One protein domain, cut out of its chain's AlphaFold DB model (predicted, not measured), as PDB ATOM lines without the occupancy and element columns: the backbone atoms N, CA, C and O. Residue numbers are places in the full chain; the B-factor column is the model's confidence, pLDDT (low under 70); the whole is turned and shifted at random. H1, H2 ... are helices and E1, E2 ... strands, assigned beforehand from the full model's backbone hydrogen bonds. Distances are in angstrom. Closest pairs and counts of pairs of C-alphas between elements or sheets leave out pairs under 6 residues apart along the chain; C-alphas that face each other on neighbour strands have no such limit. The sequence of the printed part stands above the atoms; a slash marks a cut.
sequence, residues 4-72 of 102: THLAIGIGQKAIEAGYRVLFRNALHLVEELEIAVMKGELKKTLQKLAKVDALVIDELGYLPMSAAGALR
ATOM      1  N   THR A   4     -29.204 -19.250 -48.800       64.94
ATOM      2  CA  THR A   4     -30.476 -19.981 -48.678       64.94
ATOM      3  C   THR A   4     -30.298 -21.337 -48.002       64.94
ATOM      4  O   THR A   4     -31.014 -21.663 -47.065       64.94
ATOM      5  N   HIS A   5     -29.298 -22.116 -48.424       65.19
ATOM      6  CA  HIS A   5     -29.058 -23.454 -47.874       65.19
ATOM      7  C   HIS A   5     -28.629 -23.397 -46.403       65.19
ATOM      8  O   HIS A   5     -29.096 -24.199 -45.598       65.19
ATOM      9  N   LEU A   6     -27.798 -22.417 -46.031       65.06
ATOM     10  CA  LEU A   6     -27.420 -22.197 -44.637       65.06
ATOM     11  C   LEU A   6     -28.620 -21.758 -43.783       65.06
ATOM     12  O   LEU A   6     -28.812 -22.276 -42.688       65.06
ATOM     13  N   ALA A   7     -29.456 -20.851 -44.296       74.12
ATOM     14  CA  ALA A   7     -30.658 -20.391 -43.605       74.12
ATOM     15  C   ALA A   7     -31.675 -21.528 -43.393       74.12
ATOM     16  O   ALA A   7     -32.268 -21.633 -42.322       74.12
ATOM     17  N   ILE A   8     -31.821 -22.418 -44.381       79.50
ATOM     18  CA  ILE A   8     -32.641 -23.631 -44.272       79.50
ATOM     19  C   ILE A   8     -32.073 -24.567 -43.206       79.50
ATOM     20  O   ILE A   8     -32.816 -24.991 -42.326       79.50
ATOM     21  N   GLY A   9     -30.765 -24.842 -43.227       78.81
ATOM     22  CA  GLY A   9     -30.126 -25.712 -42.235       78.81
ATOM     23  C   GLY A   9     -30.275 -25.193 -40.800       78.81
ATOM     24  O   GLY A   9     -30.623 -25.954 -39.899       78.81
ATOM     25  N   ILE A  10     -30.084 -23.886 -40.588       78.44
ATOM     26  CA  ILE A  10     -30.279 -23.241 -39.281       78.44
ATOM     27  C   ILE A  10     -31.746 -23.316 -38.851       78.44
ATOM     28  O   ILE A  10     -32.035 -23.712 -37.722       78.44
ATOM     29  N   GLY A  11     -32.683 -22.977 -39.739       84.19
ATOM     30  CA  GLY A  11     -34.100 -23.021 -39.394       84.19
ATOM     31  C   GLY A  11     -34.602 -24.441 -39.143       84.19
ATOM     32  O   GLY A  11     -35.426 -24.636 -38.257       84.19
ATOM     33  N   GLN A  12     -34.054 -25.447 -39.825       85.94
ATOM     34  CA  GLN A  12     -34.366 -26.849 -39.558       85.94
ATOM     35  C   GLN A  12     -33.911 -27.266 -38.154       85.94
ATOM     36  O   GLN A  12     -34.691 -27.864 -37.418       85.94
ATOM     37  N   LYS A  13     -32.701 -26.877 -37.729       87.06
ATOM     38  CA  LYS A  13     -32.237 -27.117 -36.352       87.06
ATOM     39  C   LYS A  13     -33.046 -26.361 -35.302       87.06
ATOM     40  O   LYS A  13     -33.299 -26.904 -34.232       87.06
ATOM     41  N   ALA A  14     -33.508 -25.154 -35.611       84.38
ATOM     42  CA  ALA A  14     -34.412 -24.420 -34.733       84.38
ATOM     43  C   ALA A  14     -35.788 -25.109 -34.621       84.38
ATOM     44  O   ALA A  14     -36.312 -25.252 -33.519       84.38
ATOM     45  N   ILE A  15     -36.346 -25.627 -35.719       89.75
ATOM     46  CA  ILE A  15     -37.588 -26.416 -35.682       89.75
ATOM     47  C   ILE A  15     -37.402 -27.688 -34.845       89.75
ATOM     48  O   ILE A  15     -38.237 -27.984 -33.994       89.75
ATOM     49  N   GLU A  16     -36.298 -28.417 -35.039       92.06
ATOM     50  CA  GLU A  16     -35.959 -29.608 -34.241       92.06
ATOM     51  C   GLU A  16     -35.845 -29.291 -32.738       92.06
ATOM     52  O   GLU A  16     -36.211 -30.116 -31.904       92.06
ATOM     53  N   ALA A  17     -35.396 -28.084 -32.385       90.56
ATOM     54  CA  ALA A  17     -35.327 -27.596 -31.008       90.56
ATOM     55  C   ALA A  17     -36.663 -27.037 -30.467       90.56
ATOM     56  O   ALA A  17     -36.705 -26.536 -29.344       90.56
ATOM     57  N   GLY A  18     -37.755 -27.127 -31.235       90.56
ATOM     58  CA  GLY A  18     -39.101 -26.721 -30.820       90.56
ATOM     59  C   GLY A  18     -39.466 -25.263 -31.114       90.56
ATOM     60  O   GLY A  18     -40.536 -24.816 -30.700       90.56
ATOM     61  N   TYR A  19     -38.627 -24.517 -31.840       92.12
ATOM     62  CA  TYR A  19     -38.933 -23.141 -32.232       92.12
ATOM     63  C   TYR A  19     -39.894 -23.097 -33.421       92.12
ATOM     64  O   TYR A  19     -39.769 -23.839 -34.398       92.12
ATOM     65  N   ARG A  20     -40.834 -22.152 -33.389       88.44
ATOM     66  CA  ARG A  20     -41.701 -21.838 -34.527       88.44
ATOM     67  C   ARG A  20     -40.918 -20.957 -35.484       88.44
ATOM     68  O   ARG A  20     -40.701 -19.780 -35.210       88.44
ATOM     69  N   VAL A  21     -40.511 -21.521 -36.613       92.00
ATOM     70  CA  VAL A  21     -39.767 -20.805 -37.652       92.00
ATOM     71  C   VAL A  21     -40.659 -20.596 -38.868       92.00
ATOM     72  O   VAL A  21     -41.305 -21.532 -39.339       92.00
ATOM     73  N   LEU A  22     -40.690 -19.375 -39.399       90.25
ATOM     74  CA  LEU A  22     -41.379 -19.046 -40.642       90.25
ATOM     75  C   LEU A  22     -40.368 -18.673 -41.717       90.25
ATOM     76  O   LEU A  22     -39.543 -17.794 -41.506       90.25
ATOM     77  N   PHE A  23     -40.480 -19.290 -42.888       89.88
ATOM     78  CA  PHE A  23     -39.716 -18.903 -44.070       89.88
ATOM     79  C   PHE A  23     -40.602 -18.103 -45.025       89.88
ATOM     80  O   PHE A  23     -41.755 -18.472 -45.292       89.88
ATOM     81  N   ARG A  24     -40.069 -16.997 -45.542       87.88
ATOM     82  CA  ARG A  24     -40.740 -16.142 -46.521       87.88
ATOM     83  C   ARG A  24     -39.776 -15.680 -47.599       87.88
ATOM     84  O   ARG A  24     -38.632 -15.337 -47.327       87.88
ATOM     85  N   ASN A  25     -40.282 -15.625 -48.823       87.62
ATOM     86  CA  ASN A  25     -39.654 -14.850 -49.878       87.62
ATOM     87  C   ASN A  25     -39.881 -13.359 -49.596       87.62
ATOM     88  O   ASN A  25     -40.986 -12.970 -49.209       87.62
ATOM     89  N   ALA A  26     -38.849 -12.540 -49.779       85.12
ATOM     90  CA  ALA A  26     -38.907 -11.103 -49.550       85.12
ATOM     91  C   ALA A  26     -39.991 -10.397 -50.376       85.12
ATOM     92  O   ALA A  26     -40.721  -9.567 -49.833       85.12
ATOM     93  N   LEU A  27     -40.117 -10.741 -51.661       85.25
ATOM     94  CA  LEU A  27     -41.089 -10.134 -52.568       85.25
ATOM     95  C   LEU A  27     -42.515 -10.458 -52.124       85.25
ATOM     96  O   LEU A  27     -43.310  -9.551 -51.901       85.25
ATOM     97  N   HIS A  28     -42.801 -11.737 -51.873       87.19
ATOM     98  CA  HIS A  28     -44.119 -12.155 -51.389       87.19
ATOM     99  C   HIS A  28     -44.472 -11.536 -50.032       87.19
ATOM    100  O   HIS A  28     -45.632 -11.215 -49.789       87.19
ATOM    101  N   LEU A  29     -43.494 -11.369 -49.134       90.06
ATOM    102  CA  LEU A  29     -43.737 -10.725 -47.844       90.06
ATOM    103  C   LEU A  29     -44.122  -9.255 -48.024       90.06
ATOM    104  O   LEU A  29     -45.034  -8.780 -47.355       90.06
ATOM    105  N   VAL A  30     -43.450  -8.538 -48.924       88.81
ATOM    106  CA  VAL A  30     -43.818  -7.159 -49.246       88.81
ATOM    107  C   VAL A  30     -45.212  -7.095 -49.853       88.81
ATOM    108  O   VAL A  30     -46.028  -6.324 -49.361       88.81
ATOM    109  N   GLU A  31     -45.517  -7.925 -50.851       88.81
ATOM    110  CA  GLU A  31     -46.842  -7.960 -51.479       88.81
ATOM    111  C   GLU A  31     -47.947  -8.257 -50.450       88.81
ATOM    112  O   GLU A  31     -48.985  -7.592 -50.425       88.81
ATOM    113  N   GLU A  32     -47.714  -9.210 -49.539       91.12
ATOM    114  CA  GLU A  32     -48.635  -9.527 -48.442       91.12
ATOM    115  C   GLU A  32     -48.877  -8.306 -47.539       91.12
ATOM    116  O   GLU A  32     -50.018  -8.018 -47.160       91.12
ATOM    117  N   LEU A  33     -47.815  -7.569 -47.203       91.94
ATOM    118  CA  LEU A  33     -47.891  -6.382 -46.356       91.94
ATOM    119  C   LEU A  33     -48.566  -5.202 -47.066       91.94
ATOM    120  O   LEU A  33     -49.393  -4.531 -46.447       91.94
ATOM    121  N   GLU A  34     -48.287  -4.973 -48.348       89.31
ATOM    122  CA  GLU A  34     -48.935  -3.938 -49.162       89.31
ATOM    123  C   GLU A  34     -50.444  -4.184 -49.264       89.31
ATOM    124  O   GLU A  34     -51.251  -3.293 -48.983       89.31
ATOM    125  N   ILE A  35     -50.850  -5.424 -49.546       90.50
ATOM    126  CA  ILE A  35     -52.263  -5.815 -49.563       90.50
ATOM    127  C   ILE A  35     -52.900  -5.620 -48.181       90.50
ATOM    128  O   ILE A  35     -54.037  -5.151 -48.083       90.50
ATOM    129  N   ALA A  36     -52.194  -5.962 -47.099       91.12
ATOM    130  CA  ALA A  36     -52.697  -5.779 -45.742       91.12
ATOM    131  C   ALA A  36     -52.879  -4.295 -45.383       91.12
ATOM    132  O   ALA A  36     -53.838  -3.957 -44.690       91.12
ATOM    133  N   VAL A  37     -52.013  -3.401 -45.876       91.12
ATOM    134  CA  VAL A  37     -52.202  -1.945 -45.768       91.12
ATOM    135  C   VAL A  37     -53.464  -1.521 -46.511       91.12
ATOM    136  O   VAL A  37     -54.335  -0.895 -45.909       91.12
ATOM    137  N   MET A  38     -53.608  -1.921 -47.779       90.75
ATOM    138  CA  MET A  38     -54.769  -1.567 -48.608       90.75
ATOM    139  C   MET A  38     -56.097  -2.052 -48.010       90.75
ATOM    140  O   MET A  38     -57.124  -1.397 -48.168       90.75
ATOM    141  N   LYS A  39     -56.084  -3.187 -47.303       94.00
ATOM    142  CA  LYS A  39     -57.258  -3.767 -46.630       94.00
ATOM    143  C   LYS A  39     -57.462  -3.277 -45.191       94.00
ATOM    144  O   LYS A  39     -58.426  -3.691 -44.553       94.00
ATOM    145  N   GLY A  40     -56.563  -2.451 -44.648       92.38
ATOM    146  CA  GLY A  40     -56.598  -2.033 -43.240       92.38
ATOM    147  C   GLY A  40     -56.322  -3.164 -42.237       92.38
ATOM    148  O   GLY A  40     -56.610  -3.036 -41.050       92.38
ATOM    149  N   GLU A  41     -55.750  -4.282 -42.686       94.00
ATOM    150  CA  GLU A  41     -55.460  -5.471 -41.878       94.00
ATOM    151  C   GLU A  41     -53.990  -5.564 -41.431       94.00
ATOM    152  O   GLU A  41     -53.604  -6.549 -40.798       94.00
ATOM    153  N   LEU A  42     -53.163  -4.547 -41.708       90.50
ATOM    154  CA  LEU A  42     -51.719  -4.560 -41.428       90.50
ATOM    155  C   LEU A  42     -51.387  -5.052 -40.010       90.50
ATOM    156  O   LEU A  42     -50.568  -5.952 -39.838       90.50
ATOM    157  N   LYS A  43     -52.067  -4.519 -38.988       90.75
ATOM    158  CA  LYS A  43     -51.838  -4.896 -37.584       90.75
ATOM    159  C   LYS A  43     -52.040  -6.395 -37.341       90.75
ATOM    160  O   LYS A  43     -51.254  -7.016 -36.631       90.75
ATOM    161  N   LYS A  44     -53.073  -6.987 -37.942       92.31
ATOM    162  CA  LYS A  44     -53.394  -8.417 -37.827       92.31
ATOM    163  C   LYS A  44     -52.337  -9.272 -38.524       92.31
ATOM    164  O   LYS A  44     -51.948 -10.305 -37.982       92.31
ATOM    165  N   THR A  45     -51.850  -8.848 -39.689       90.25
ATOM    166  CA  THR A  45     -50.755  -9.527 -40.401       90.25
ATOM    167  C   THR A  45     -49.459  -9.477 -39.592       90.25
ATOM    168  O   THR A  45     -48.868 -10.522 -39.328       90.25
ATOM    169  N   LEU A  46     -49.077  -8.305 -39.079       92.06
ATOM    170  CA  LEU A  46     -47.900  -8.157 -38.217       92.06
ATOM    171  C   LEU A  46     -48.004  -9.000 -36.941       92.06
ATOM    172  O   LEU A  46     -47.044  -9.663 -36.564       92.06
ATOM    173  N   GLN A  47     -49.179  -9.058 -36.307       92.31
ATOM    174  CA  GLN A  47     -49.407  -9.925 -35.147       92.31
ATOM    175  C   GLN A  47     -49.236 -11.413 -35.471       92.31
ATOM    176  O   GLN A  47     -48.820 -12.168 -34.599       92.31
ATOM    177  N   LYS A  48     -49.557 -11.864 -36.690       91.19
ATOM    178  CA  LYS A  48     -49.290 -13.251 -37.106       91.19
ATOM    179  C   LYS A  48     -47.794 -13.499 -37.260       91.19
ATOM    180  O   LYS A  48     -47.308 -14.506 -36.757       91.19
ATOM    181  N   LEU A  49     -47.077 -12.579 -37.906       91.06
ATOM    182  CA  LEU A  49     -45.623 -12.669 -38.068       91.06
ATOM    183  C   LEU A  49     -44.899 -12.618 -36.715       91.06
ATOM    184  O   LEU A  49     -43.925 -13.326 -36.514       91.06
ATOM    185  N   ALA A  50     -45.419 -11.864 -35.749       90.06
ATOM    186  CA  ALA A  50     -44.864 -11.777 -34.401       90.06
ATOM    187  C   ALA A  50     -45.089 -13.026 -33.528       90.06
ATOM    188  O   ALA A  50     -44.541 -13.111 -32.433       90.06
ATOM    189  N   LYS A  51     -45.924 -13.982 -33.961       90.88
ATOM    190  CA  LYS A  51     -46.166 -15.229 -33.213       90.88
ATOM    191  C   LYS A  51     -45.098 -16.287 -33.447       90.88
ATOM    192  O   LYS A  51     -45.130 -17.292 -32.747       90.88
ATOM    193  N   VAL A  52     -44.232 -16.119 -34.442       90.31
ATOM    194  CA  VAL A  52     -43.128 -17.054 -34.674       90.31
ATOM    195  C   VAL A  52     -41.887 -16.605 -33.919       90.31
ATOM    196  O   VAL A  52     -41.688 -15.416 -33.688       90.31
ATOM    197  N   ASP A  53     -41.066 -17.572 -33.528       89.06
ATOM    198  CA  ASP A  53     -39.848 -17.340 -32.755       89.06
ATOM    199  C   ASP A  53     -38.691 -16.909 -33.677       89.06
ATOM    200  O   ASP A  53     -37.781 -16.203 -33.249       89.06
ATOM    201  N   ALA A  54     -38.755 -17.270 -34.967       87.75
ATOM    202  CA  ALA A  54     -37.854 -16.764 -35.999       87.75
ATOM    203  C   ALA A  54     -38.560 -16.585 -37.355       87.75
ATOM    204  O   ALA A  54     -39.313 -17.454 -37.798       87.75
ATOM    205  N   LEU A  55     -38.267 -15.477 -38.043       88.06
ATOM    206  CA  LEU A  55     -38.688 -15.209 -39.419       88.06
ATOM    207  C   LEU A  55     -37.452 -15.154 -40.322       88.06
ATOM    208  O   LEU A  55     -36.634 -14.245 -40.215       88.06
ATOM    209  N   VAL A  56     -37.332 -16.124 -41.222       87.88
ATOM    210  CA  VAL A  56     -36.280 -16.186 -42.233       87.88
ATOM    211  C   VAL A  56     -36.814 -15.596 -43.531       87.88
ATOM    212  O   VAL A  56     -37.798 -16.092 -44.083       87.88
ATOM    213  N   ILE A  57     -36.157 -14.546 -44.021       85.00
ATOM    214  CA  ILE A  57     -36.502 -13.886 -45.282       85.00
ATOM    215  C   ILE A  57     -35.404 -14.185 -46.300       85.00
ATOM    216  O   ILE A  57     -34.245 -13.835 -46.073       85.00
ATOM    217  N   ASP A  58     -35.768 -14.821 -47.409       81.50
ATOM    218  CA  ASP A  58     -34.850 -15.134 -48.506       81.50
ATOM    219  C   ASP A  58     -35.160 -14.312 -49.766       81.50
ATOM    220  O   ASP A  58     -36.211 -13.681 -49.875       81.50
ATOM    221  N   GLU A  59     -34.223 -14.310 -50.714       76.81
ATOM    222  CA  GLU A  59     -34.330 -13.653 -52.023       76.81
ATOM    223  C   GLU A  59     -34.471 -12.121 -51.961       76.81
ATOM    224  O   GLU A  59     -35.005 -11.476 -52.861       76.81
ATOM    225  N   LEU A  60     -33.877 -11.503 -50.933       64.62
ATOM    226  CA  LEU A  60     -33.820 -10.041 -50.750       64.62
ATOM    227  C   LEU A  60     -33.201  -9.276 -51.941       64.62
ATOM    228  O   LEU A  60     -33.379  -8.066 -52.049       64.62
ATOM    229  N   GLY A  61     -32.473  -9.959 -52.832       61.44
ATOM    230  CA  GLY A  61     -31.789  -9.359 -53.981       61.44
ATOM    231  C   GLY A  61     -32.699  -8.892 -55.123       61.44
ATOM    232  O   GLY A  61     -32.202  -8.221 -56.023       61.44
ATOM    233  N   TYR A  62     -33.996  -9.219 -55.090       57.97
ATOM    234  CA  TYR A  62     -34.956  -8.887 -56.152       57.97
ATOM    235  C   TYR A  62     -36.064  -7.920 -55.723       57.97
ATOM    236  O   TYR A  62     -37.008  -7.709 -56.480       57.97
ATOM    237  N   LEU A  63     -35.967  -7.312 -54.536       60.69
ATOM    238  CA  LEU A  63     -36.948  -6.321 -54.094       60.69
ATOM    239  C   LEU A  63     -36.948  -5.117 -55.056       60.69
ATOM    240  O   LEU A  63     -35.936  -4.412 -55.140       60.69
ATOM    241  N   PRO A  64     -38.052  -4.850 -55.782       56.56
ATOM    242  CA  PRO A  64     -38.134  -3.678 -56.641       56.56
ATOM    243  C   PRO A  64     -37.989  -2.424 -55.772       56.56
ATOM    244  O   PRO A  64     -38.600  -2.326 -54.712       56.56
ATOM    245  N   MET A  65     -37.177  -1.446 -56.192       53.72
ATOM    246  CA  MET A  65     -36.858  -0.264 -55.368       53.72
ATOM    247  C   MET A  65     -38.096   0.550 -54.928       53.72
ATOM    248  O   MET A  65     -38.015   1.313 -53.966       53.72
ATOM    249  N   SER A  66     -39.256   0.357 -55.567       53.25
ATOM    250  CA  SER A  66     -40.552   0.908 -55.143       53.25
ATOM    251  C   SER A  66     -41.073   0.322 -53.821       53.25
ATOM    252  O   SER A  66     -41.659   1.057 -53.029       53.25
ATOM    253  N   ALA A  67     -40.800  -0.955 -53.531       52.12
ATOM    254  CA  ALA A  67     -41.188  -1.635 -52.290       52.12
ATOM    255  C   ALA A  67     -40.463  -1.070 -51.057       52.12
ATOM    256  O   ALA A  67     -41.046  -0.907 -49.984       52.12
ATOM    257  N   ALA A  68     -39.187  -0.702 -51.217       51.25
ATOM    258  CA  ALA A  68     -38.424  -0.033 -50.164       51.25
ATOM    259  C   ALA A  68     -39.017   1.350 -49.820       51.25
ATOM    260  O   ALA A  68     -38.963   1.782 -48.668       51.25
ATOM    261  N   GLY A  69     -39.629   2.022 -50.803       47.12
ATOM    262  CA  GLY A  69     -40.392   3.254 -50.603       47.12
ATOM    263  C   GLY A  69     -41.729   3.032 -49.888       47.12
ATOM    264  O   GLY A  69     -42.114   3.857 -49.062       47.12
ATOM    265  N   ALA A  70     -42.407   1.905 -50.129       49.19
ATOM    266  CA  ALA A  70     -43.675   1.560 -49.479       49.19
ATOM    267  C   ALA A  70     -43.515   1.257 -47.977       49.19
ATOM    268  O   ALA A  70     -44.372   1.633 -47.176       49.19
ATOM    269  N   LEU A  71     -42.375   0.692 -47.554       50.16
ATOM    270  CA  LEU A  71     -42.069   0.495 -46.128       50.16
ATOM    271  C   LEU A  71     -41.966   1.826 -45.352       50.16
ATOM    272  O   LEU A  71     -42.155   1.862 -44.138       50.16
ATOM    273  N   ARG A  72     -41.719   2.939 -46.052       44.78
ATOM    274  CA  ARG A  72     -41.688   4.295 -45.483       44.78
ATOM    275  C   ARG A  72     -43.085   4.904 -45.290       44.78
ATOM    276  O   ARG A  72     -43.200   5.927 -44.626       44.78
TER     277      ARG A  72
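Overview. This is residues 4 to 72 of the 102 residues of the protein "IstB_IS21 domain-containing protein" of Halomonas halmophila (UniProt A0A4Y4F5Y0). A pair of short parallel strands, E1 and E2, stands in the middle of a loose, thin body, with helix H1 over one side of it and a helical hairpin, H2 and H3, on the other. The hairpin makes a V whose open end is toward the strands, and the last helix, H4, is near H2. The printed part has 69 residues with four named helices and two named strands, in the order H1 E1 H2 H3 E2 H4; the class is mostly helix. It is only just loose, close to compact, with a radius of gyration of the C-alphas of 13.4 A, and only just flat, spanning 37 by 27 by 15 A.

Along the chain. The strands are E1, residues 21 to 25, 13.6 A from first to last C-alpha, and E2, residues 54 to 58, 13.0 A. H1 is residues 4 to 16, 18.2 A, and begins at C-alpha 4 (-30.476, -19.981, -48.678). H2 is residues 26 to 38, 18.5 A, and begins at C-alpha 26 (-38.907, -11.103, -49.550). H3 is residues 42 to 49, 10.7 A. H4 is residues 65 to 72, 11.9 A, and ends at C-alpha 72 (-41.688, 4.295, -45.483).

Arrangement. E1 and E2 are parallel neighbours, with 22 degrees between their directions; N 24 and O 56 are 2.8 A apart and N 56 and O 22 are 2.8 A apart, within hydrogen-bond range. E1, H2, H3 and E2 form a strand-helix-strand unit, two parallel neighbour strands with helices between them in the chain, and its crossover is right-handed. The closest C-alphas of H1 and E1 are those of Gly 11 and Val 21, 6.3 A apart; those of H1 and E2 are Thr 4 and Asp 58, 6.5 A. The closest C-alphas of H2 and E2 are those of Ala 26 and Ile 57, 5.6 A. H2, with residues 33 to 36 alone, touches H3, the closest C-alphas being those of Ala 36 and Leu 42, 4.6 A. This helical hairpin runs opposite ways at a tilt of 36 degrees, only just steep. H4 is close to H2 but not clearly touching, with the C-alphas of Val 30 and Ala 67 closest at 6.8 A. H1 is apart from H2, H3 and H4. Every O i to N i+4 pair is within hydrogen-bond range in H1, H2 and H3; H4 has 2 of 4.

Size, cuts and confidence. The two C-alphas farthest apart, those of Ala 17 and Ser 66, are 37.7 A from each other. The printed part has no cut and no long link; the link from E2 to H4 is short, and the others are tight. The mean pLDDT of the printed part is 80.9, and residues 4 to 6 and 60 to 72 are under 70.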